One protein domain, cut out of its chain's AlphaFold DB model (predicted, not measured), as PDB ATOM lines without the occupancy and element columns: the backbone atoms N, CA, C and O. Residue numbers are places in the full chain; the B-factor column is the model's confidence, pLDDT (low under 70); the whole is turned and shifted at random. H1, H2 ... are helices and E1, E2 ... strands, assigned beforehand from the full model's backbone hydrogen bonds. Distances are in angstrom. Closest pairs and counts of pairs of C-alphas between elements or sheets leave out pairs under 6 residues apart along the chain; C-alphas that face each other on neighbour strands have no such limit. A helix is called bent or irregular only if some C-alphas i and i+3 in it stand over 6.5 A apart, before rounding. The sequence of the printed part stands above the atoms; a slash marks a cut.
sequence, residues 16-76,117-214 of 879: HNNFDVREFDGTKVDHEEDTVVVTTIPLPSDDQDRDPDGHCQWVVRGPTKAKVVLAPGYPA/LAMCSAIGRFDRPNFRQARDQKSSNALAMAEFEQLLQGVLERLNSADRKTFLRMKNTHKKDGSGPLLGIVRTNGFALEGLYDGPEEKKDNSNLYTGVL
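AT A GLANCE: This is residues 16 to 76 and 117 to 214 of the 879 residues of an uncharacterized protein of Gymnopilus dilepis (UniProt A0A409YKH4). Picture a strongly twisted sheet of five strands with helices on both faces: the short helix H1 on one face, and H5 standing up from the other. The long helix H3 packs across H5 and grazes the sheet with its residues 151 to 156; small H2 is near its first half, far from the sheet, and H4 lies beyond its last residues. The 159 printed residues hold five named helices and five named strands, in the order E1 E2 H1 E3 H2 H3 H4 H5 E4 E5, and the class is mixed, helices and strands. The sheet runs E1, E2, E3, E5, E4 and is mixed: E2 and E3 are parallel, the other neighbours antiparallel. The whole is compact and rounded, with a radius of gyration of the C-alphas of 15.8 A and spans of 48 by 36 by 32 A.

IN THESE COORDINATES: Start with the sheet and find C-alpha 36 at (76.993, -5.651, 30.457), where E1 begins; it runs over residues 36 to 41, 15.0 A. E2, residues 56 to 61, is also 15.0 A long, and E3, residues 117 to 120, spans 10.6 A. Farther along come E4, residues 190 to 197, 15.2 A, which bends by 87 degrees at residue 194, and E5, residues 209 to 213, 13.9 A, which ends at C-alpha 213, (78.867, 10.012, 20.365). Among the helices, look first for H3, residues 137 to 157, which runs 30.8 A from C-alpha 137 at (68.252, -14.126, 11.276). H1 holds residues 62 to 69, 10.5 A; H4 residues 161 to 168, 10.6 A; H5 residues 181 to 189, 12.4 A. H2, residues 129 to 133, 9.6 A, is irregular: C-alphas 129 and 132 are 7.2 A apart.

HOW THE PARTS SIT: Begin at the edge strand E1, which forms a hairpin with E2; there N 39 and O 58 are 2.9 A apart, within hydrogen-bond range. Next, E2 and E3 are parallel at 17 degrees, with N 118 and O 57 at 2.9 A. E3 and E5 are antiparallel, with N 211 and O 119 at 2.8 A. E5 and the other edge strand, E4, form a hairpin, with N 193 and O 210 at 2.9 A. H1 is on the sheet at a height of 7.0 A, over none of the strands, but only just: 2 of its C-alphas fall on E2. On the opposite face H5 is over E5 and E4 at a height of 8.7 A and stands up from the sheet, its line rising 53 degrees. H3 touches H5 with residues 145 to 153 alone, about perpendicular at 89 degrees; the closest C-alphas, of Glu 149 and Leu 183, are 5.8 A apart. H4 and H5 only just touch, with 3 pairs of C-alphas within 8 A, the closest being Leu 168 and Leu 182 at 7.7 A. H2 is close to H3 but not clearly touching, with the C-alphas of Phe 131 and Ser 140 6.9 A apart. H1 and H3 are apart. In H1, H3, H4 and H5 every O i to N i+4 pair is within hydrogen-bond range; H2 has 0 of 1, and 1 of 2 O i to N i+3 pairs.

THE WHOLE: The two farthest C-alphas, of Asp 47 and Arg 135, are 49.8 A apart. Residues 77 to 116 are not printed, and C-alphas 76 and 117 stand 18.1 A apart across the cut. The links E1 to E2, H4 to H5 and E4 to E5 are long. The mean pLDDT of the printed part is 75.6; look for values under 70 at residues 16 to 35, 44 to 50 and 122 to 141.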
ATOM      1  N   HIS A  16      58.223  -7.027  27.167       32.31
ATOM      2  CA  HIS A  16      57.757  -6.542  28.476       32.31
ATOM      3  C   HIS A  16      58.515  -7.071  29.709       32.31
ATOM      4  O   HIS A  16      58.073  -6.834  30.834       32.31
ATOM      5  N   ASN A  17      59.670  -7.722  29.547       35.47
ATOM      6  CA  ASN A  17      60.557  -7.953  30.689       35.47
ATOM      7  C   ASN A  17      61.306  -6.654  31.011       35.47
ATOM      8  O   ASN A  17      62.135  -6.204  30.223       35.47
ATOM      9  N   ASN A  18      60.984  -6.046  32.157       34.66
ATOM     10  CA  ASN A  18      61.622  -4.834  32.669       34.66
ATOM     11  C   ASN A  18      63.155  -4.946  32.595       34.66
ATOM     12  O   ASN A  18      63.761  -5.776  33.274       34.66
ATOM     13  N   PHE A  19      63.775  -4.095  31.775       41.50
ATOM     14  CA  PHE A  19      65.215  -3.872  31.771       41.50
ATOM     15  C   PHE A  19      65.574  -3.154  33.069       41.50
ATOM     16  O   PHE A  19      65.423  -1.941  33.174       41.50
ATOM     17  N   ASP A  20      66.017  -3.903  34.072       39.09
ATOM     18  CA  ASP A  20      66.503  -3.329  35.321       39.09
ATOM     19  C   ASP A  20      67.915  -2.766  35.063       39.09
ATOM     20  O   ASP A  20      68.922  -3.459  35.219       39.09
ATOM     21  N   VAL A  21      67.996  -1.533  34.541       44.69
ATOM     22  CA  VAL A  21      69.259  -0.790  34.374       44.69
ATOM     23  C   VAL A  21      69.746  -0.409  35.771       44.69
ATOM     24  O   VAL A  21      69.525   0.700  36.247       44.69
ATOM     25  N   ARG A  22      70.358  -1.369  36.468       42.66
ATOM     26  CA  ARG A  22      70.928  -1.150  37.796       42.66
ATOM     27  C   ARG A  22      72.233  -0.383  37.669       42.66
ATOM     28  O   ARG A  22      73.103  -0.734  36.872       42.66
ATOM     29  N   GLU A  23      72.364   0.663  38.473       42.91
ATOM     30  CA  GLU A  23      73.638   1.322  38.708       42.91
ATOM     31  C   GLU A  23      74.575   0.331  39.399       42.91
ATOM     32  O   GLU A  23      74.394  -0.019  40.564       42.91
ATOM     33  N   PHE A  24      75.550  -0.179  38.651       50.34
ATOM     34  CA  PHE A  24      76.648  -0.927  39.240       50.34
ATOM     35  C   PHE A  24      77.637   0.071  39.826       50.34
ATOM     36  O   PHE A  24      77.944   1.071  39.172       50.34
ATOM     37  N   ASP A  25      78.158  -0.230  41.020       52.97
ATOM     38  CA  ASP A  25      79.245   0.533  41.629       52.97
ATOM     39  C   ASP A  25      80.321   0.799  40.569       52.97
ATOM     40  O   ASP A  25      80.921  -0.104  39.971       52.97
ATOM     41  N   GLY A  26      80.494   2.077  40.263       50.75
ATOM     42  CA  GLY A  26      81.356   2.505  39.191       50.75
ATOM     43  C   GLY A  26      82.836   2.239  39.487       50.75
ATOM     44  O   GLY A  26      83.598   2.073  38.532       50.75
ATOM     45  N   THR A  27      83.215   2.088  40.762       53.75
ATOM     46  CA  THR A  27      84.561   1.683  41.212       53.75
ATOM     47  C   THR A  27      84.806   0.187  41.044       53.75
ATOM     48  O   THR A  27      85.949  -0.241  40.874       53.75
ATOM     49  N   LYS A  28      83.732  -0.611  41.001       62.69
ATOM     50  CA  LYS A  28      83.804  -2.043  40.745       62.69
ATOM     51  C   LYS A  28      84.319  -2.276  39.328       62.69
ATOM     52  O   LYS A  28      83.718  -1.812  38.348       62.69
ATOM     53  N   VAL A  29      85.431  -2.987  39.208       62.44
ATOM     54  CA  VAL A  29      86.056  -3.368  37.926       62.44
ATOM     55  C   VAL A  29      86.027  -4.881  37.703       62.44
ATOM     56  O   VAL A  29      86.139  -5.340  36.571       62.44
ATOM     57  N   ASP A  30      85.806  -5.645  38.766       62.81
ATOM     58  CA  ASP A  30      85.615  -7.091  38.819       62.81
ATOM     59  C   ASP A  30      84.153  -7.460  38.519       62.81
ATOM     60  O   ASP A  30      83.358  -7.783  39.398       62.81
ATOM     61  N   HIS A  31      83.768  -7.396  37.248       59.00
ATOM     62  CA  HIS A  31      82.478  -7.929  36.792       59.00
ATOM     63  C   HIS A  31      82.684  -9.271  36.088       59.00
ATOM     64  O   HIS A  31      83.751  -9.509  35.514       59.00
ATOM     65  N   GLU A  32      81.666 -10.136  36.099       57.66
ATOM     66  CA  GLU A  32      81.688 -11.385  35.328       57.66
ATOM     67  C   GLU A  32      81.866 -11.088  33.827       57.66
ATOM     68  O   GLU A  32      81.469 -10.024  33.343       57.66
ATOM     69  N   GLU A  33      82.468 -12.018  33.081       57.03
ATOM     70  CA  GLU A  33      82.953 -11.790  31.708       57.03
ATOM     71  C   GLU A  33      81.853 -11.318  30.736       57.03
ATOM     72  O   GLU A  33      82.092 -10.442  29.898       57.03
ATOM     73  N   ASP A  34      80.625 -11.810  30.922       58.19
ATOM     74  CA  ASP A  34      79.456 -11.477  30.100       58.19
ATOM     75  C   ASP A  34      78.584 -10.352  30.672       58.19
ATOM     76  O   ASP A  34      77.573  -9.967  30.076       58.19
ATOM     77  N   THR A  35      78.979  -9.768  31.807       64.75
ATOM     78  CA  THR A  35      78.221  -8.672  32.415       64.75
ATOM     79  C   THR A  35      78.320  -7.423  31.549       64.75
ATOM     80  O   THR A  35      79.393  -6.838  31.369       64.75
ATOM     81  N   VAL A  36      77.165  -6.976  31.057       72.50
ATOM     82  CA  VAL A  36      76.993  -5.651  30.457       72.50
ATOM     83  C   VAL A  36      76.774  -4.649  31.575       72.50
ATOM     84  O   VAL A  36      75.761  -4.682  32.271       72.50
ATOM     85  N   VAL A  37      77.724  -3.740  31.722       74.88
ATOM     86  CA  VAL A  37      77.725  -2.675  32.713       74.88
ATOM     87  C   VAL A  37      77.317  -1.377  32.030       74.88
ATOM     88  O   VAL A  37      77.868  -1.004  30.993       74.88
ATOM     89  N   VAL A  38      76.368  -0.667  32.631       82.06
ATOM     90  CA  VAL A  38      76.119   0.745  32.330       82.06
ATOM     91  C   VAL A  38      76.797   1.556  33.425       82.06
ATOM     92  O   VAL A  38      76.497   1.375  34.603       82.06
ATOM     93  N   THR A  39      77.748   2.408  33.058       83.06
ATOM     94  CA  THR A  39      78.554   3.168  34.021       83.06
ATOM     95  C   THR A  39      78.786   4.596  33.546       83.06
ATOM     96  O   THR A  39      78.719   4.878  32.352       83.06
ATOM     97  N   THR A  40      79.065   5.501  34.479       85.38
ATOM     98  CA  THR A  40      79.479   6.874  34.182       85.38
ATOM     99  C   THR A  40      80.991   6.952  34.329       85.38
ATOM    100  O   THR A  40      81.508   6.566  35.375       85.38
ATOM    101  N   ILE A  41      81.703   7.445  33.316       86.38
ATOM    102  CA  ILE A  41      83.146   7.666  33.415       86.38
ATOM    103  C   ILE A  41      83.573   9.088  33.023       86.38
ATOM    104  O   ILE A  41      83.039   9.646  32.064       86.38
ATOM    105  N   PRO A  42      84.564   9.664  33.725       84.06
ATOM    106  CA  PRO A  42      85.099   9.202  35.004       84.06
ATOM    107  C   PRO A  42      84.024   9.294  36.093       84.06
ATOM    108  O   PRO A  42      82.967   9.900  35.890       84.06
ATOM    109  N   LEU A  43      84.268   8.613  37.210       73.69
ATOM    110  CA  LEU A  43      83.292   8.506  38.286       73.69
ATOM    111  C   LEU A  43      83.020   9.884  38.899       73.69
ATOM    112  O   LEU A  43      83.980  10.564  39.265       73.69
ATOM    113  N   PRO A  44      81.748  10.301  39.018       65.88
ATOM    114  CA  PRO A  44      81.406  11.499  39.769       65.88
ATOM    115  C   PRO A  44      81.843  11.334  41.230       65.88
ATOM    116  O   PRO A  44      81.594  10.292  41.830       65.88
ATOM    117  N   SER A  45      82.494  12.344  41.810       58.41
ATOM    118  CA  SER A  45      82.668  12.421  43.266       58.41
ATOM    119  C   SER A  45      81.323  12.698  43.949       58.41
ATOM    120  O   SER A  45      80.459  13.311  43.323       58.41
ATOM    121  N   ASP A  46      81.181  12.334  45.231       52.22
ATOM    122  CA  ASP A  46      79.946  12.458  46.039       52.22
ATOM    123  C   ASP A  46      79.282  13.858  46.025       52.22
ATOM    124  O   ASP A  46      78.104  13.990  46.348       52.22
ATOM    125  N   ASP A  47      80.004  14.896  45.592       48.06
ATOM    126  CA  ASP A  47      79.567  16.295  45.529       48.06
ATOM    127  C   ASP A  47      79.473  16.835  44.074       48.06
ATOM    128  O   ASP A  47      80.193  17.751  43.671       48.06
ATOM    129  N   GLN A  48      78.528  16.289  43.292       46.41
ATOM    130  CA  GLN A  48      78.020  16.786  41.988       46.41
ATOM    131  C   GLN A  48      78.979  16.797  40.766       46.41
ATOM    132  O   GLN A  48      80.189  16.920  40.903       46.41
ATOM    133  N   ASP A  49      78.366  16.717  39.567       51.59
ATOM    134  CA  ASP A  49      78.762  16.984  38.150       51.59
ATOM    135  C   ASP A  49      79.957  17.950  37.859       51.59
ATOM    136  O   ASP A  49      79.886  18.824  36.992       51.59
ATOM    137  N   ARG A  50      81.078  17.858  38.580       54.97
ATOM    138  CA  ARG A  50      82.180  18.840  38.551       54.97
ATOM    139  C   ARG A  50      83.359  18.472  37.662       54.97
ATOM    140  O   ARG A  50      84.332  19.226  37.657       54.97
ATOM    141  N   ASP A  51      83.318  17.363  36.924       70.75
ATOM    142  CA  ASP A  51      84.402  17.090  35.982       70.75
ATOM    143  C   ASP A  51      84.412  18.192  34.897       70.75
ATOM    144  O   ASP A  51      83.439  18.321  34.145       70.75
ATOM    145  N   PRO A  52      85.479  19.014  34.802       75.38
ATOM    146  CA  PRO A  52      85.545  20.121  33.845       75.38
ATOM    147  C   PRO A  52      85.534  19.647  32.382       75.38
ATOM    148  O   PRO A  52      85.288  20.440  31.469       75.38
ATOM    149  N   ASP A  53      85.777  18.357  32.155       83.00
ATOM    150  CA  ASP A  53      85.760  17.680  30.865       83.00
ATOM    151  C   ASP A  53      84.476  16.873  30.611       83.00
ATOM    152  O   ASP A  53      84.345  16.252  29.551       83.00
ATOM    153  N   GLY A  54      83.505  16.934  31.529       84.38
ATOM    154  CA  GLY A  54      82.201  16.272  31.432       84.38
ATOM    155  C   GLY A  54      82.259  14.766  31.691       84.38
ATOM    156  O   GLY A  54      83.297  14.215  32.029       84.38
ATOM    157  N   HIS A  55      81.143  14.059  31.517       86.75
ATOM    158  CA  HIS A  55      81.073  12.613  31.756       86.75
ATOM    159  C   HIS A  55      80.589  11.858  30.513       86.75
ATOM    160  O   HIS A  55      79.764  12.357  29.749       86.75
ATOM    161  N   CYS A  56      81.066  10.626  30.348       91.75
ATOM    162  CA  CYS A  56      80.570   9.667  29.369       91.75
ATOM    163  C   CYS A  56      79.670   8.649  30.058       91.75
ATOM    164  O   CYS A  56      80.104   7.965  30.987       91.75
ATOM    165  N   GLN A  57      78.450   8.472  29.555       91.56
ATOM    166  CA  GLN A  57      77.681   7.267  29.852       91.56
ATOM    167  C   GLN A  57      78.211   6.132  28.981       91.56
ATOM    168  O   GLN A  57      78.270   6.255  27.761       91.56
ATOM    169  N   TRP A  58      78.644   5.037  29.584       90.62
ATOM    170  CA  TRP A  58      79.314   3.957  28.877       90.62
ATOM    171  C   TRP A  58      78.588   2.638  29.096       90.62
ATOM    172  O   TRP A  58      78.463   2.158  30.222       90.62
ATOM    173  N   VAL A  59      78.112   2.059  27.995       87.88
ATOM    174  CA  VAL A  59      77.631   0.680  27.937       87.88
ATOM    175  C   VAL A  59      78.809  -0.200  27.545       87.88
ATOM    176  O   VAL A  59      79.326  -0.089  26.432       87.88
ATOM    177  N   VAL A  60      79.251  -1.059  28.452       85.44
ATOM    178  CA  VAL A  60      80.528  -1.767  28.320       85.44
ATOM    179  C   VAL A  60      80.479  -3.141  28.959       85.44
ATOM    180  O   VAL A  60      79.775  -3.348  29.940       85.44
ATOM    181  N   ARG A  61      81.266  -4.087  28.451       81.62
ATOM    182  CA  ARG A  61      81.536  -5.322  29.192       81.62
ATOM    183  C   ARG A  61      82.483  -5.093  30.360       81.62
ATOM    184  O   ARG A  61      83.476  -4.378  30.231       81.62
ATOM    185  N   GLY A  62      82.233  -5.788  31.461       77.94
ATOM    186  CA  GLY A  62      83.089  -5.815  32.648       77.94
ATOM    187  C   GLY A  62      84.602  -5.789  32.379       77.94
ATOM    188  O   GLY A  62      85.275  -4.834  32.777       77.94
ATOM    189  N   PRO A  63      85.147  -6.773  31.640       81.31
ATOM    190  CA  PRO A  63      86.579  -6.831  31.344       81.31
ATOM    191  C   PRO A  63      87.099  -5.615  30.572       81.31
ATOM    192  O   PRO A  63      88.197  -5.128  30.835       81.31
ATOM    193  N   THR A  64      86.316  -5.092  29.627       86.12
ATOM    194  CA  THR A  64      86.701  -3.916  28.836       86.12
ATOM    195  C   THR A  64      86.657  -2.643  29.679       86.12
ATOM    196  O   THR A  64      87.548  -1.804  29.548       86.12
ATOM    197  N   LYS A  65      85.709  -2.537  30.622       86.31
ATOM    198  CA  LYS A  65      85.705  -1.481  31.645       86.31
ATOM    199  C   LYS A  65      87.004  -1.500  32.451       86.31
ATOM    200  O   LYS A  65      87.649  -0.463  32.589       86.31
ATOM    201  N   ALA A  66      87.419  -2.677  32.923       82.94
ATOM    202  CA  ALA A  66      88.645  -2.840  33.700       82.94
ATOM    203  C   ALA A  66      89.902  -2.428  32.914       82.94
ATOM    204  O   ALA A  66      90.757  -1.746  33.471       82.94
ATOM    205  N   LYS A  67      89.994  -2.758  31.614       86.06
ATOM    206  CA  LYS A  67      91.119  -2.328  30.755       86.06
ATOM    207  C   LYS A  67      91.318  -0.814  30.748       86.06
ATOM    208  O   LYS A  67      92.453  -0.371  30.658       86.06
ATOM    209  N   VAL A  68      90.229  -0.047  30.796       87.81
ATOM    210  CA  VAL A  68      90.270   1.421  30.769       87.81
ATOM    211  C   VAL A  68      90.517   1.978  32.164       87.81
ATOM    212  O   VAL A  68      91.448   2.752  32.345       87.81
ATOM    213  N   VAL A  69      89.731   1.550  33.156       84.56
ATOM    214  CA  VAL A  69      89.812   2.089  34.524       84.56
ATOM    215  C   VAL A  69      91.154   1.771  35.190       84.56
ATOM    216  O   VAL A  69      91.645   2.570  35.980       84.56
ATOM    217  N   LEU A  70      91.767   0.635  34.849       82.50
ATOM    218  CA  LEU A  70      93.077   0.221  35.361       82.50
ATOM    219  C   LEU A  70      94.240   0.615  34.434       82.50
ATOM    220  O   LEU A  70      95.386   0.264  34.720       82.50
ATOM    221  N   ALA A  71      93.980   1.301  33.314       80.94
ATOM    222  CA  ALA A  71      95.041   1.732  32.412       80.94
ATOM    223  C   ALA A  71      95.956   2.755  33.109       80.94
ATOM    224  O   ALA A  71      95.462   3.684  33.755       80.94
ATOM    225  N   PRO A  72      97.289   2.656  32.943       82.88
ATOM    226  CA  PRO A  72      98.203   3.670  33.448       82.88
ATOM    227  C   PRO A  72      97.822   5.072  32.954       82.88
ATOM    228  O   PRO A  72      97.652   5.296  31.755       82.88
ATOM    229  N   GLY A  73      97.711   6.018  33.888       83.44
ATOM    230  CA  GLY A  73      97.376   7.413  33.594       83.44
ATOM    231  C   GLY A  73      95.880   7.716  33.476       83.44
ATOM    232  O   GLY A  73      95.547   8.870  33.235       83.44
ATOM    233  N   TYR A  74      94.987   6.740  33.650       86.12
ATOM    234  CA  TYR A  74      93.548   6.993  33.718       86.12
ATOM    235  C   TYR A  74      93.082   7.339  35.153       86.12
ATOM    236  O   TYR A  74      93.523   6.679  36.095       86.12
ATOM    237  N   PRO A  75      92.158   8.306  35.344       87.44
ATOM    238  CA  PRO A  75      91.692   9.274  34.355       87.44
ATOM    239  C   PRO A  75      92.675  10.450  34.223       87.44
ATOM    240  O   PRO A  75      92.994  11.131  35.197       87.44
ATOM    241  N   ALA A  76      93.118  10.725  33.001       90.56
ATOM    242  CA  ALA A  76      93.835  11.942  32.647       90.56
ATOM    243  C   ALA A  76      92.838  13.051  32.260       90.56
ATOM    244  O   ALA A  76      91.774  12.754  31.703       90.56
ATOM    245  N   LEU A 117      78.226   9.598  25.232       94.75
ATOM    246  CA  LEU A 117      77.789   8.209  25.220       94.75
ATOM    247  C   LEU A 117      78.827   7.356  24.486       94.75
ATOM    248  O   LEU A 117      79.229   7.718  23.382       94.75
ATOM    249  N   ALA A 118      79.191   6.205  25.042       94.81
ATOM    250  CA  ALA A 118      79.962   5.168  24.361       94.81
ATOM    251  C   ALA A 118      79.285   3.798  24.509       94.81
ATOM    252  O   ALA A 118      78.670   3.507  25.537       94.81
ATOM    253  N   MET A 119      79.383   2.949  23.488       90.56
ATOM    254  CA  MET A 119      78.801   1.600  23.484       90.56
ATOM    255  C   MET A 119      79.428   0.698  22.416       90.56
ATOM    256  O   MET A 119      80.137   1.184  21.541       90.56
ATOM    257  N   CYS A 120      79.159  -0.608  22.453       83.75
ATOM    258  CA  CYS A 120      79.584  -1.534  21.399       83.75
ATOM    259  C   CYS A 120      78.996  -1.143  20.028       83.75
ATOM    260  O   CYS A 120      77.814  -0.820  19.914       83.75
ATOM    261  N   SER A 121      79.810  -1.228  18.975       80.25
ATOM    262  CA  SER A 121      79.423  -0.905  17.594       80.25
ATOM    263  C   SER A 121      78.519  -1.965  16.956       80.25
ATOM    264  O   SER A 121      77.726  -1.651  16.067       80.25
ATOM    265  N   ALA A 122      78.631  -3.227  17.386       68.56
ATOM    266  CA  ALA A 122      77.854  -4.339  16.848       68.56
ATOM    267  C   ALA A 122      76.611  -4.634  17.698       68.56
ATOM    268  O   ALA A 122      76.697  -4.932  18.885       68.56
ATOM    269  N   ILE A 123      75.451  -4.625  17.041       55.94
ATOM    270  CA  ILE A 123      74.120  -4.769  17.657       55.94
ATOM    271  C   ILE A 123      73.799  -6.242  18.014       55.94
ATOM    272  O   ILE A 123      72.775  -6.535  18.608       55.94
ATOM    273  N   GLY A 124      74.656  -7.211  17.668       50.56
ATOM    274  CA  GLY A 124      74.282  -8.635  17.641       50.56
ATOM    275  C   GLY A 124      74.777  -9.543  18.773       50.56
ATOM    276  O   GLY A 124      74.644 -10.750  18.618       50.56
ATOM    277  N   ARG A 125      75.416  -9.048  19.844       50.31
ATOM    278  CA  ARG A 125      76.153  -9.942  20.773       50.31
ATOM    279  C   ARG A 125      75.998  -9.669  22.267       50.31
ATOM    280  O   ARG A 125      76.832 -10.131  23.037       50.31
ATOM    281  N   PHE A 126      74.982  -8.948  22.732       49.56
ATOM    282  CA  PHE A 126      74.632  -9.144  24.140       49.56
ATOM    283  C   PHE A 126      74.020 -10.541  24.227       49.56
ATOM    284  O   PHE A 126      72.867 -10.707  23.847       49.56
ATOM    285  N   ASP A 127      74.812 -11.545  24.613       47.00
ATOM    286  CA  ASP A 127      74.327 -12.898  24.887       47.00
ATOM    287  C   ASP A 127      73.265 -12.789  25.977       47.00
ATOM    288  O   ASP A 127      73.550 -12.677  27.168       47.00
ATOM    289  N   ARG A 128      72.010 -12.695  25.544       46.50
ATOM    290  CA  ARG A 128      70.850 -12.592  26.413       46.50
ATOM    291  C   ARG A 128      69.923 -13.771  26.139       46.50
ATOM    292  O   ARG A 128      69.732 -14.165  24.989       46.50
ATOM    293  N   PRO A 129      69.314 -14.341  27.186       35.31
ATOM    294  CA  PRO A 129      68.699 -15.672  27.158       35.31
ATOM    295  C   PRO A 129      67.488 -15.838  26.215       35.31
ATOM    296  O   PRO A 129      67.007 -16.955  26.028       35.31
ATOM    297  N   ASN A 130      66.996 -14.768  25.581       39.28
ATOM    298  CA  ASN A 130      65.762 -14.783  24.791       39.28
ATOM    299  C   ASN A 130      65.934 -15.076  23.289       39.28
ATOM    300  O   ASN A 130      64.927 -15.217  22.586       39.28
ATOM    301  N   PHE A 131      67.158 -15.278  22.784       42.56
ATOM    302  CA  PHE A 131      67.379 -15.627  21.367       42.56
ATOM    303  C   PHE A 131      66.771 -16.977  20.941       42.56
ATOM    304  O   PHE A 131      66.647 -17.248  19.749       42.56
ATOM    305  N   ARG A 132      66.269 -17.782  21.889       42.53
ATOM    306  CA  ARG A 132      65.513 -19.021  21.626       42.53
ATOM    307  C   ARG A 132      64.138 -18.809  20.963       42.53
ATOM    308  O   ARG A 132      63.499 -19.793  20.598       42.53
ATOM    309  N   GLN A 133      63.656 -17.570  20.806       44.19
ATOM    310  CA  GLN A 133      62.352 -17.284  20.174       44.19
ATOM    311  C   GLN A 133      62.430 -16.873  18.693       44.19
ATOM    312  O   GLN A 133      61.413 -16.935  17.993       44.19
ATOM    313  N   ALA A 134      63.597 -16.454  18.198       44.56
ATOM    314  CA  ALA A 134      63.756 -16.020  16.813       44.56
ATOM    315  C   ALA A 134      63.899 -17.236  15.883       44.56
ATOM    316  O   ALA A 134      64.780 -18.069  16.064       44.56
ATOM    317  N   ARG A 135      63.017 -17.345  14.883       47.69
ATOM    318  CA  ARG A 135      62.996 -18.467  13.923       47.69
ATOM    319  C   ARG A 135      63.934 -18.267  12.725       47.69
ATOM    320  O   ARG A 135      64.118 -19.196  11.949       47.69
ATOM    321  N   ASP A 136      64.483 -17.062  12.568       60.41
ATOM    322  CA  ASP A 136      65.315 -16.638  11.442       60.41
ATOM    323  C   ASP A 136      66.201 -15.424  11.813       60.41
ATOM    324  O   ASP A 136      65.924 -14.695  12.773       60.41
ATOM    325  N   GLN A 137      67.260 -15.184  11.029       61.38
ATOM    326  CA  GLN A 137      68.252 -14.126  11.276       61.38
ATOM    327  C   GLN A 137      67.661 -12.708  11.245       61.38
ATOM    328  O   GLN A 137      68.102 -11.834  11.993       61.38
ATOM    329  N   LYS A 138      66.661 -12.453  10.392       67.31
ATOM    330  CA  LYS A 138      66.042 -11.126  10.264       67.31
ATOM    331  C   LYS A 138      65.252 -10.791  11.527       67.31
ATOM    332  O   LYS A 138      65.376  -9.681  12.044       67.31
ATOM    333  N   SER A 139      64.501 -11.757  12.049       66.31
ATOM    334  CA  SER A 139      63.784 -11.634  13.321       66.31
ATOM    335  C   SER A 139      64.738 -11.465  14.511       66.31
ATOM    336  O   SER A 139      64.469 -10.647  15.387       66.31
ATOM    337  N   SER A 140      65.874 -12.174  14.513       65.31
ATOM    338  CA  SER A 140      66.927 -12.033  15.534       65.31
ATOM    339  C   SER A 140      67.527 -10.619  15.555       65.31
ATOM    340  O   SER A 140      67.562  -9.967  16.598       65.31
ATOM    341  N   ASN A 141      67.893 -10.086  14.384       69.44
ATOM    342  CA  ASN A 141      68.430  -8.728  14.259       69.44
ATOM    343  C   ASN A 141      67.415  -7.656  14.690       69.44
ATOM    344  O   ASN A 141      67.790  -6.680  15.337       69.44
ATOM    345  N   ALA A 142      66.137  -7.831  14.341       72.69
ATOM    346  CA  ALA A 142      65.080  -6.901  14.730       72.69
ATOM    347  C   ALA A 142      64.841  -6.895  16.250       72.69
ATOM    348  O   ALA A 142      64.654  -5.826  16.831       72.69
ATOM    349  N   LEU A 143      64.881  -8.068  16.894       70.94
ATOM    350  CA  LEU A 143      64.780  -8.178  18.349       70.94
ATOM    351  C   LEU A 143      65.965  -7.486  19.028       70.94
ATOM    352  O   LEU A 143      65.757  -6.648  19.899       70.94
ATOM    353  N   ALA A 144      67.186  -7.755  18.563       72.50
ATOM    354  CA  ALA A 144      68.385  -7.121  19.097       72.50
ATOM    355  C   ALA A 144      68.324  -5.586  18.980       72.50
ATOM    356  O   ALA A 144      68.560  -4.883  19.958       72.50
ATOM    357  N   MET A 145      67.919  -5.040  17.825       79.38
ATOM    358  CA  MET A 145      67.736  -3.588  17.659       79.38
ATOM    359  C   MET A 145      66.716  -3.000  18.643       79.38
ATOM    360  O   MET A 145      66.941  -1.906  19.162       79.38
ATOM    361  N   ALA A 146      65.619  -3.710  18.920       76.88
ATOM    362  CA  ALA A 146      64.611  -3.270  19.882       76.88
ATOM    363  C   ALA A 146      65.133  -3.292  21.331       76.88
ATOM    364  O   ALA A 146      64.892  -2.345  22.078       76.88
ATOM    365  N   GLU A 147      65.887  -4.324  21.720       74.69
ATOM    366  CA  GLU A 147      66.506  -4.410  23.051       74.69
ATOM    367  C   GLU A 147      67.561  -3.314  23.268       74.69
ATOM    368  O   GLU A 147      67.614  -2.690  24.330       74.69
ATOM    369  N   PHE A 148      68.376  -3.032  22.249       80.44
ATOM    370  CA  PHE A 148      69.341  -1.931  22.282       80.44
ATOM    371  C   PHE A 148      68.659  -0.569  22.430       80.44
ATOM    372  O   PHE A 148      69.149   0.282  23.171       80.44
ATOM    373  N   GLU A 149      67.524  -0.361  21.762       86.19
ATOM    374  CA  GLU A 149      66.739   0.866  21.903       86.19
ATOM    375  C   GLU A 149      66.230   1.051  23.343       86.19
ATOM    376  O   GLU A 149      66.334   2.144  23.900       86.19
ATOM    377  N   GLN A 150      65.741  -0.020  23.978       80.44
ATOM    378  CA  GLN A 150      65.305   0.012  25.379       80.44
ATOM    379  C   GLN A 150      66.463   0.290  26.344       80.44
ATOM    380  O   GLN A 150      66.317   1.094  27.264       80.44
ATOM    381  N   LEU A 151      67.630  -0.317  26.113       81.00
ATOM    382  CA  LEU A 151      68.834  -0.026  26.891       81.00
ATOM    383  C   LEU A 151      69.232   1.451  26.769       81.00
ATOM    384  O   LEU A 151      69.483   2.108  27.778       81.00
ATOM    385  N   LEU A 152      69.251   1.991  25.547       87.44
ATOM    386  CA  LEU A 152      69.589   3.392  25.290       87.44
ATOM    387  C   LEU A 152      68.624   4.368  25.961       87.44
ATOM    388  O   LEU A 152      69.062   5.420  26.421       87.44
ATOM    389  N   GLN A 153      67.339   4.023  26.058       86.62
ATOM    390  CA  GLN A 153      66.364   4.834  26.785       86.62
ATOM    391  C   GLN A 153      66.774   5.012  28.257       86.62
ATOM    392  O   GLN A 153      66.826   6.147  28.732       86.62
ATOM    393  N   GLY A 154      67.148   3.924  28.941       82.19
ATOM    394  CA  GLY A 154      67.634   3.984  30.325       82.19
ATOM    395  C   GLY A 154      68.978   4.708  30.458       82.19
ATOM    396  O   GLY A 154      69.188   5.472  31.397       82.19
ATOM    397  N   VAL A 155      69.881   4.550  29.487       85.88
ATOM    398  CA  VAL A 155      71.167   5.274  29.472       85.88
ATOM    399  C   VAL A 155      70.963   6.788  29.309       85.88
ATOM    400  O   VAL A 155      71.632   7.574  29.977       85.88
ATOM    401  N   LEU A 156      70.025   7.223  28.464       85.94
ATOM    402  CA  LEU A 156      69.723   8.646  28.267       85.94
ATOM    403  C   LEU A 156      69.095   9.312  29.488       85.94
ATOM    404  O   LEU A 156      69.219  10.526  29.641       85.94
ATOM    405  N   GLU A 157      68.411   8.553  30.340       83.44
ATOM    406  CA  GLU A 157      67.864   9.060  31.601       83.44
ATOM    407  C   GLU A 157      68.962   9.382  32.623       83.44
ATOM    408  O   GLU A 157      68.738  10.221  33.492       83.44
ATOM    409  N   ARG A 158      70.163   8.808  32.461       82.69
ATOM    410  CA  ARG A 158      71.358   9.112  33.268       82.69
ATOM    411  C   ARG A 158      72.110  10.362  32.804       82.69
ATOM    412  O   ARG A 158      72.966  10.859  33.528       82.69
ATOM    413  N   LEU A 159      71.844  10.862  31.595       83.88
ATOM    414  CA  LEU A 159      72.443  12.113  31.131       83.88
ATOM    415  C   LEU A 159      71.796  13.307  31.831       83.88
ATOM    416  O   LEU A 159      70.574  13.358  31.996       83.88
ATOM    417  N   ASN A 160      72.598  14.333  32.127       82.00
ATOM    418  CA  ASN A 160      72.048  15.621  32.531       82.00
ATOM    419  C   ASN A 160      71.129  16.192  31.429       82.00
ATOM    420  O   ASN A 160      71.203  15.840  30.243       82.00
ATOM    421  N   SER A 161      70.245  17.111  31.821       81.81
ATOM    422  CA  SER A 161      69.205  17.648  30.936       81.81
ATOM    423  C   SER A 161      69.760  18.333  29.677       81.81
ATOM    424  O   SER A 161      69.153  18.237  28.604       81.81
ATOM    425  N   ALA A 162      70.920  18.990  29.774       84.12
ATOM    426  CA  ALA A 162      71.552  19.690  28.661       84.12
ATOM    427  C   ALA A 162      72.148  18.718  27.631       84.12
ATOM    428  O   ALA A 162      71.948  18.895  26.423       84.12
ATOM    429  N   ASP A 163      72.835  17.673  28.085       87.50
ATOM    430  CA  ASP A 163      73.452  16.665  27.223       87.50
ATOM    431  C   ASP A 163      72.398  15.760  26.593       87.50
ATOM    432  O   ASP A 163      72.437  15.537  25.382       87.50
ATOM    433  N   ARG A 164      71.365  15.368  27.350       89.19
ATOM    434  CA  ARG A 164      70.204  14.643  26.810       89.19
ATOM    435  C   ARG A 164      69.520  15.429  25.691       89.19
ATOM    436  O   ARG A 164      69.243  14.883  24.623       89.19
ATOM    437  N   LYS A 165      69.277  16.730  25.895       88.88
ATOM    438  CA  LYS A 165      68.693  17.606  24.864       88.88
ATOM    439  C   LYS A 165      69.616  17.759  23.655       88.88
ATOM    440  O   LYS A 165      69.126  17.880  22.533       88.88
ATOM    441  N   THR A 166      70.930  17.771  23.870       89.19
ATOM    442  CA  THR A 166      71.906  17.851  22.777       89.19
ATOM    443  C   THR A 166      71.898  16.573  21.942       89.19
ATOM    444  O   THR A 166      71.740  16.663  20.727       89.19
ATOM    445  N   PHE A 167      71.948  15.401  22.582       93.06
ATOM    446  CA  PHE A 167      71.862  14.096  21.922       93.06
ATOM    447  C   PHE A 167      70.591  13.965  21.072       93.06
ATOM    448  O   PHE A 167      70.663  13.666  19.884       93.06
ATOM    449  N   LEU A 168      69.421  14.275  21.642       92.81
ATOM    450  CA  LEU A 168      68.129  14.143  20.952       92.81
ATOM    451  C   LEU A 168      67.953  15.095  19.752       92.81
ATOM    452  O   LEU A 168      67.048  14.896  18.945       92.81
ATOM    453  N   ARG A 169      68.795  16.129  19.621       91.12
ATOM    454  CA  ARG A 169      68.800  17.054  18.473       91.12
ATOM    455  C   ARG A 169      69.721  16.613  17.336       91.12
ATOM    456  O   ARG A 169      69.689  17.240  16.277       91.12
ATOM    457  N   MET A 170      70.563  15.603  17.547       91.94
ATOM    458  CA  MET A 170      71.499  15.126  16.531       91.94
ATOM    459  C   MET A 170      70.767  14.470  15.353       91.94
ATOM    460  O   MET A 170      69.623  14.018  15.460       91.94
ATOM    461  N   LYS A 171      71.431  14.427  14.195       91.06
ATOM    462  CA  LYS A 171      70.847  13.873  12.969       91.06
ATOM    463  C   LYS A 171      70.616  12.370  13.138       91.06
ATOM    464  O   LYS A 171      71.478  11.666  13.645       91.06
ATOM    465  N   ASN A 172      69.481  11.866  12.668       93.12
ATOM    466  CA  ASN A 172      69.227  10.431  12.548       93.12
ATOM    467  C   ASN A 172      68.870  10.116  11.096       93.12
ATOM    468  O   ASN A 172      67.849  10.604  10.599       93.12
ATOM    469  N   THR A 173      69.687   9.313  10.419       91.94
ATOM    470  CA  THR A 173      69.432   8.869   9.039       91.94
ATOM    471  C   THR A 173      68.931   7.423   8.951       91.94
ATOM    472  O   THR A 173      68.371   7.025   7.930       91.94
ATOM    473  N   HIS A 174      68.991   6.668  10.047       88.81
ATOM    474  CA  HIS A 174      68.535   5.281  10.176       88.81
ATOM    475  C   HIS A 174      67.050   5.189  10.569       88.81
ATOM    476  O   HIS A 174      66.675   4.556  11.549       88.81
ATOM    477  N   LYS A 175      66.169   5.844   9.801       87.00
ATOM    478  CA  LYS A 175      64.722   5.904  10.114       87.00
ATOM    479  C   LYS A 175      63.899   4.739   9.548       87.00
ATOM    480  O   LYS A 175      62.710   4.645   9.835       87.00
ATOM    481  N   LYS A 176      64.484   3.923   8.665       84.19
ATOM    482  CA  LYS A 176      63.763   2.916   7.857       84.19
ATOM    483  C   LYS A 176      64.442   1.541   7.810       84.19
ATOM    484  O   LYS A 176      63.985   0.681   7.068       84.19
ATOM    485  N   ASP A 177      65.517   1.327   8.568       79.88
ATOM    486  CA  ASP A 177      66.312   0.086   8.533       79.88
ATOM    487  C   ASP A 177      66.036  -0.864   9.714       79.88
ATOM    488  O   ASP A 177      66.745  -1.851   9.888       79.88
ATOM    489  N   GLY A 178      65.011  -0.563  10.520       80.62
ATOM    490  CA  GLY A 178      64.669  -1.305  11.736       80.62
ATOM    491  C   GLY A 178      65.266  -0.724  13.021       80.62
ATOM    492  O   GLY A 178      64.849  -1.134  14.101       80.62
ATOM    493  N   SER A 179      66.172   0.257  12.930       83.81
ATOM    494  CA  SER A 179      66.690   0.955  14.113       83.81
ATOM    495  C   SER A 179      65.602   1.799  14.781       83.81
ATOM    496  O   SER A 179      64.819   2.474  14.107       83.81
ATOM    497  N   GLY A 180      65.591   1.812  16.114       87.00
ATOM    498  CA  GLY A 180      64.843   2.812  16.867       87.00
ATOM    499  C   GLY A 180      65.469   4.214  16.750       87.00
ATOM    500  O   GLY A 180      66.582   4.367  16.225       87.00
ATOM    501  N   PRO A 181      64.752   5.274  17.168       91.25
ATOM    502  CA  PRO A 181      65.231   6.645  17.045       91.25
ATOM    503  C   PRO A 181      66.561   6.907  17.764       91.25
ATOM    504  O   PRO A 181      67.380   7.645  17.211       91.25
ATOM    505  N   LEU A 182      66.799   6.322  18.941       93.50
ATOM    506  CA  LEU A 182      68.023   6.535  19.718       93.50
ATOM    507  C   LEU A 182      69.205   5.795  19.099       93.50
ATOM    508  O   LEU A 182      70.251   6.398  18.847       93.50
ATOM    509  N   LEU A 183      69.026   4.513  18.774       90.94
ATOM    510  CA  LEU A 183      70.046   3.715  18.099       90.94
ATOM    511  C   LEU A 183      70.408   4.323  16.741       90.94
ATOM    512  O   LEU A 183      71.580   4.378  16.373       90.94
ATOM    513  N   GLY A 184      69.422   4.851  16.013       92.44
ATOM    514  CA  GLY A 184      69.662   5.545  14.754       92.44
ATOM    515  C   GLY A 184      70.510   6.813  14.906       92.44
ATOM    516  O   GLY A 184      71.359   7.072  14.051       92.44
ATOM    517  N   ILE A 185      70.353   7.571  16.001       94.44
ATOM    518  CA  ILE A 185      71.239   8.704  16.330       94.44
ATOM    519  C   ILE A 185      72.667   8.206  16.564       94.44
ATOM    520  O   ILE A 185      73.592   8.737  15.947       94.44
ATOM    521  N   VAL A 186      72.862   7.166  17.381       93.50
ATOM    522  CA  VAL A 186      74.205   6.611  17.644       93.50
ATOM    523  C   VAL A 186      74.880   6.178  16.344       93.50
ATOM    524  O   VAL A 186      76.013   6.569  16.073       93.50
ATOM    525  N   ARG A 187      74.166   5.430  15.496       91.06
ATOM    526  CA  ARG A 187      74.690   4.929  14.216       91.06
ATOM    527  C   ARG A 187      75.028   6.040  13.221       91.06
ATOM    528  O   ARG A 187      75.928   5.864  12.409       91.06
ATOM    529  N   THR A 188      74.330   7.175  13.296       92.12
ATOM    530  CA  THR A 188      74.581   8.331  12.421       92.12
ATOM    531  C   THR A 188      75.782   9.163  12.891       92.12
ATOM    532  O   THR A 188      76.502   9.697  12.055       92.12
ATOM    533  N   ASN A 189      75.999   9.294  14.207       94.44
ATOM    534  CA  ASN A 189      76.896  10.312  14.786       94.44
ATOM    535  C   ASN A 189      78.122   9.749  15.526       94.44
ATOM    536  O   ASN A 189      78.944  10.531  16.008       94.44
ATOM    537  N   GLY A 190      78.213   8.427  15.682       93.81
ATOM    538  CA  GLY A 190      79.256   7.779  16.468       93.81
ATOM    539  C   GLY A 190      80.592   7.640  15.733       93.81
ATOM    540  O   GLY A 190      80.635   7.257  14.563       93.81
ATOM    541  N   PHE A 191      81.691   7.897  16.440       94.25
ATOM    542  CA  PHE A 191      83.052   7.594  15.998       94.25
ATOM    543  C   PHE A 191      83.566   6.320  16.662       94.25
ATOM    544  O   PHE A 191      83.344   6.115  17.851       94.25
ATOM    545  N   ALA A 192      84.310   5.496  15.925       92.75
ATOM    546  CA  ALA A 192      84.992   4.342  16.506       92.75
ATOM    547  C   ALA A 192      85.999   4.776  17.589       92.75
ATOM    548  O   ALA A 192      86.776   5.710  17.366       92.75
ATOM    549  N   LEU A 193      85.997   4.091  18.735       93.44
ATOM    550  CA  LEU A 193      86.997   4.248  19.795       93.44
ATOM    551  C   LEU A 193      88.206   3.379  19.433       93.44
ATOM    552  O   LEU A 193      88.275   2.205  19.794       93.44
ATOM    553  N   GLU A 194      89.125   3.945  18.651       89.06
ATOM    554  CA  GLU A 194      90.312   3.243  18.147       89.06
ATOM    555  C   GLU A 194      91.144   2.658  19.307       89.06
ATOM    556  O   GLU A 194      91.396   3.327  20.308       89.06
ATOM    557  N   GLY A 195      91.532   1.383  19.193       86.88
ATOM    558  CA  GLY A 195      92.269   0.665  20.239       86.88
ATOM    559  C   GLY A 195      91.422   0.148  21.412       86.88
ATOM    560  O   GLY A 195      91.982  -0.451  22.331       86.88
ATOM    561  N   LEU A 196      90.095   0.333  21.397       90.75
ATOM    562  CA  LEU A 196      89.183  -0.193  22.417       90.75
ATOM    563  C   LEU A 196      88.252  -1.271  21.850       90.75
ATOM    564  O   LEU A 196      87.394  -1.005  21.005       90.75
ATOM    565  N   TYR A 197      88.385  -2.487  22.375       90.81
ATOM    566  CA  TYR A 197      87.615  -3.643  21.930       90.81
ATOM    567  C   TYR A 197      87.418  -4.692  23.034       90.81
ATOM    568  O   TYR A 197      88.205  -4.794  23.985       90.81
ATOM    569  N   ASP A 198      86.369  -5.502  22.886       85.25
ATOM    570  CA  ASP A 198      86.120  -6.667  23.739       85.25
ATOM    571  C   ASP A 198      87.070  -7.822  23.400       85.25
ATOM    572  O   ASP A 198      87.352  -8.090  22.235       85.25
ATOM    573  N   GLY A 199      87.533  -8.550  24.417       81.50
ATOM    574  CA  GLY A 199      88.442  -9.690  24.233       81.50
ATOM    575  C   GLY A 199      89.916  -9.296  24.042       81.50
ATOM    576  O   GLY A 199      90.270  -8.125  24.174       81.50
ATOM    577  N   PRO A 200      90.817 -10.263  23.819       76.81
ATOM    578  CA  PRO A 200      92.263 -10.023  23.813       76.81
ATOM    579  C   PRO A 200      92.774  -9.313  22.547       76.81
ATOM    580  O   PRO A 200      93.769  -8.594  22.624       76.81
ATOM    581  N   GLU A 201      92.069  -9.434  21.420       82.88
ATOM    582  CA  GLU A 201      92.443  -8.839  20.131       82.88
ATOM    583  C   GLU A 201      91.256  -8.196  19.396       82.88
ATOM    584  O   GLU A 201      90.099  -8.585  19.575       82.88
ATOM    585  N   GLU A 202      91.546  -7.207  18.552       82.44
ATOM    586  CA  GLU A 202      90.576  -6.572  17.659       82.44
ATOM    587  C   GLU A 202      90.153  -7.545  16.546       82.44
ATOM    588  O   GLU A 202      90.994  -8.101  15.835       82.44
ATOM    589  N   LYS A 203      88.843  -7.760  16.367       78.44
ATOM    590  CA  LYS A 203      88.332  -8.645  15.312       78.44
ATOM    591  C   LYS A 203      88.280  -7.907  13.980       78.44
ATOM    592  O   LYS A 203      87.786  -6.790  13.897       78.44
ATOM    593  N   LYS A 204      88.676  -8.594  12.904       76.00
ATOM    594  CA  LYS A 204      88.676  -8.050  11.529       76.00
ATOM    595  C   LYS A 204      87.300  -7.624  11.009       76.00
ATOM    596  O   LYS A 204      87.223  -6.829  10.080       76.00
ATOM    597  N   ASP A 205      86.229  -8.192  11.556       74.88
ATOM    598  CA  ASP A 205      84.848  -7.843  11.209       74.88
ATOM    599  C   ASP A 205      84.317  -6.643  12.012       74.88
ATOM    600  O   ASP A 205      83.145  -6.285  11.885       74.88
ATOM    601  N   ASN A 206      85.165  -6.029  12.847       75.12
ATOM    602  CA  ASN A 206      84.851  -4.926  13.749       75.12
ATOM    603  C   ASN A 206      83.739  -5.248  14.768       75.12
ATOM    604  O   ASN A 206      83.181  -4.341  15.391       75.12
ATOM    605  N   SER A 207      83.401  -6.530  14.962       76.69
ATOM    606  CA  SER A 207      82.245  -6.939  15.772       76.69
ATOM    607  C   SER A 207      82.438  -6.774  17.278       76.69
ATOM    608  O   SER A 207      81.469  -6.868  18.029       76.69
ATOM    609  N   ASN A 208      83.668  -6.531  17.728       84.12
ATOM    610  CA  ASN A 208      84.021  -6.301  19.127       84.12
ATOM    611  C   ASN A 208      84.474  -4.862  19.414       84.12
ATOM    612  O   ASN A 208      85.002  -4.611  20.494       84.12
ATOM    613  N   LEU A 209      84.289  -3.934  18.471       87.94
ATOM    614  CA  LEU A 209      84.675  -2.531  18.631       87.94
ATOM    615  C   LEU A 209      83.623  -1.705  19.374       87.94
ATOM    616  O   LEU A 209      82.452  -2.081  19.460       87.94
ATOM    617  N   TYR A 210      84.046  -0.531  19.836       92.81
ATOM    618  CA  TYR A 210      83.198   0.472  20.474       92.81
ATOM    619  C   TYR A 210      83.025   1.717  19.598       92.81
ATOM    620  O   TYR A 210      83.901   2.074  18.808       92.81
ATOM    621  N   THR A 211      81.893   2.393  19.767       94.06
ATOM    622  CA  THR A 211      81.548   3.674  19.148       94.06
ATOM    623  C   THR A 211      81.175   4.699  20.215       94.06
ATOM    624  O   THR A 211      80.646   4.342  21.269       94.06
ATOM    625  N   GLY A 212      81.469   5.969  19.952       95.81
ATOM    626  CA  GLY A 212      81.268   7.081  20.872       95.81
ATOM    627  C   GLY A 212      80.611   8.264  20.184       95.81
ATOM    628  O   GLY A 212      81.038   8.679  19.109       95.81
ATOM    629  N   VAL A 213      79.582   8.817  20.816       96.94
ATOM    630  CA  VAL A 213      78.867  10.012  20.365       96.94
ATOM    631  C   VAL A 213      79.408  11.220  21.122       96.94
ATOM    632  O   VAL A 213      79.531  11.187  22.347       96.94
ATOM    633  N   LEU A 214      79.728  12.288  20.394       95.38
ATOM    634  CA  LEU A 214      80.322  13.514  20.927       95.38
ATOM    635  C   LEU A 214      79.308  14.656  20.897       95.38
ATOM    636  O   LEU A 214      78.437  14.698  20.033       95.38
TER     637      LEU A 214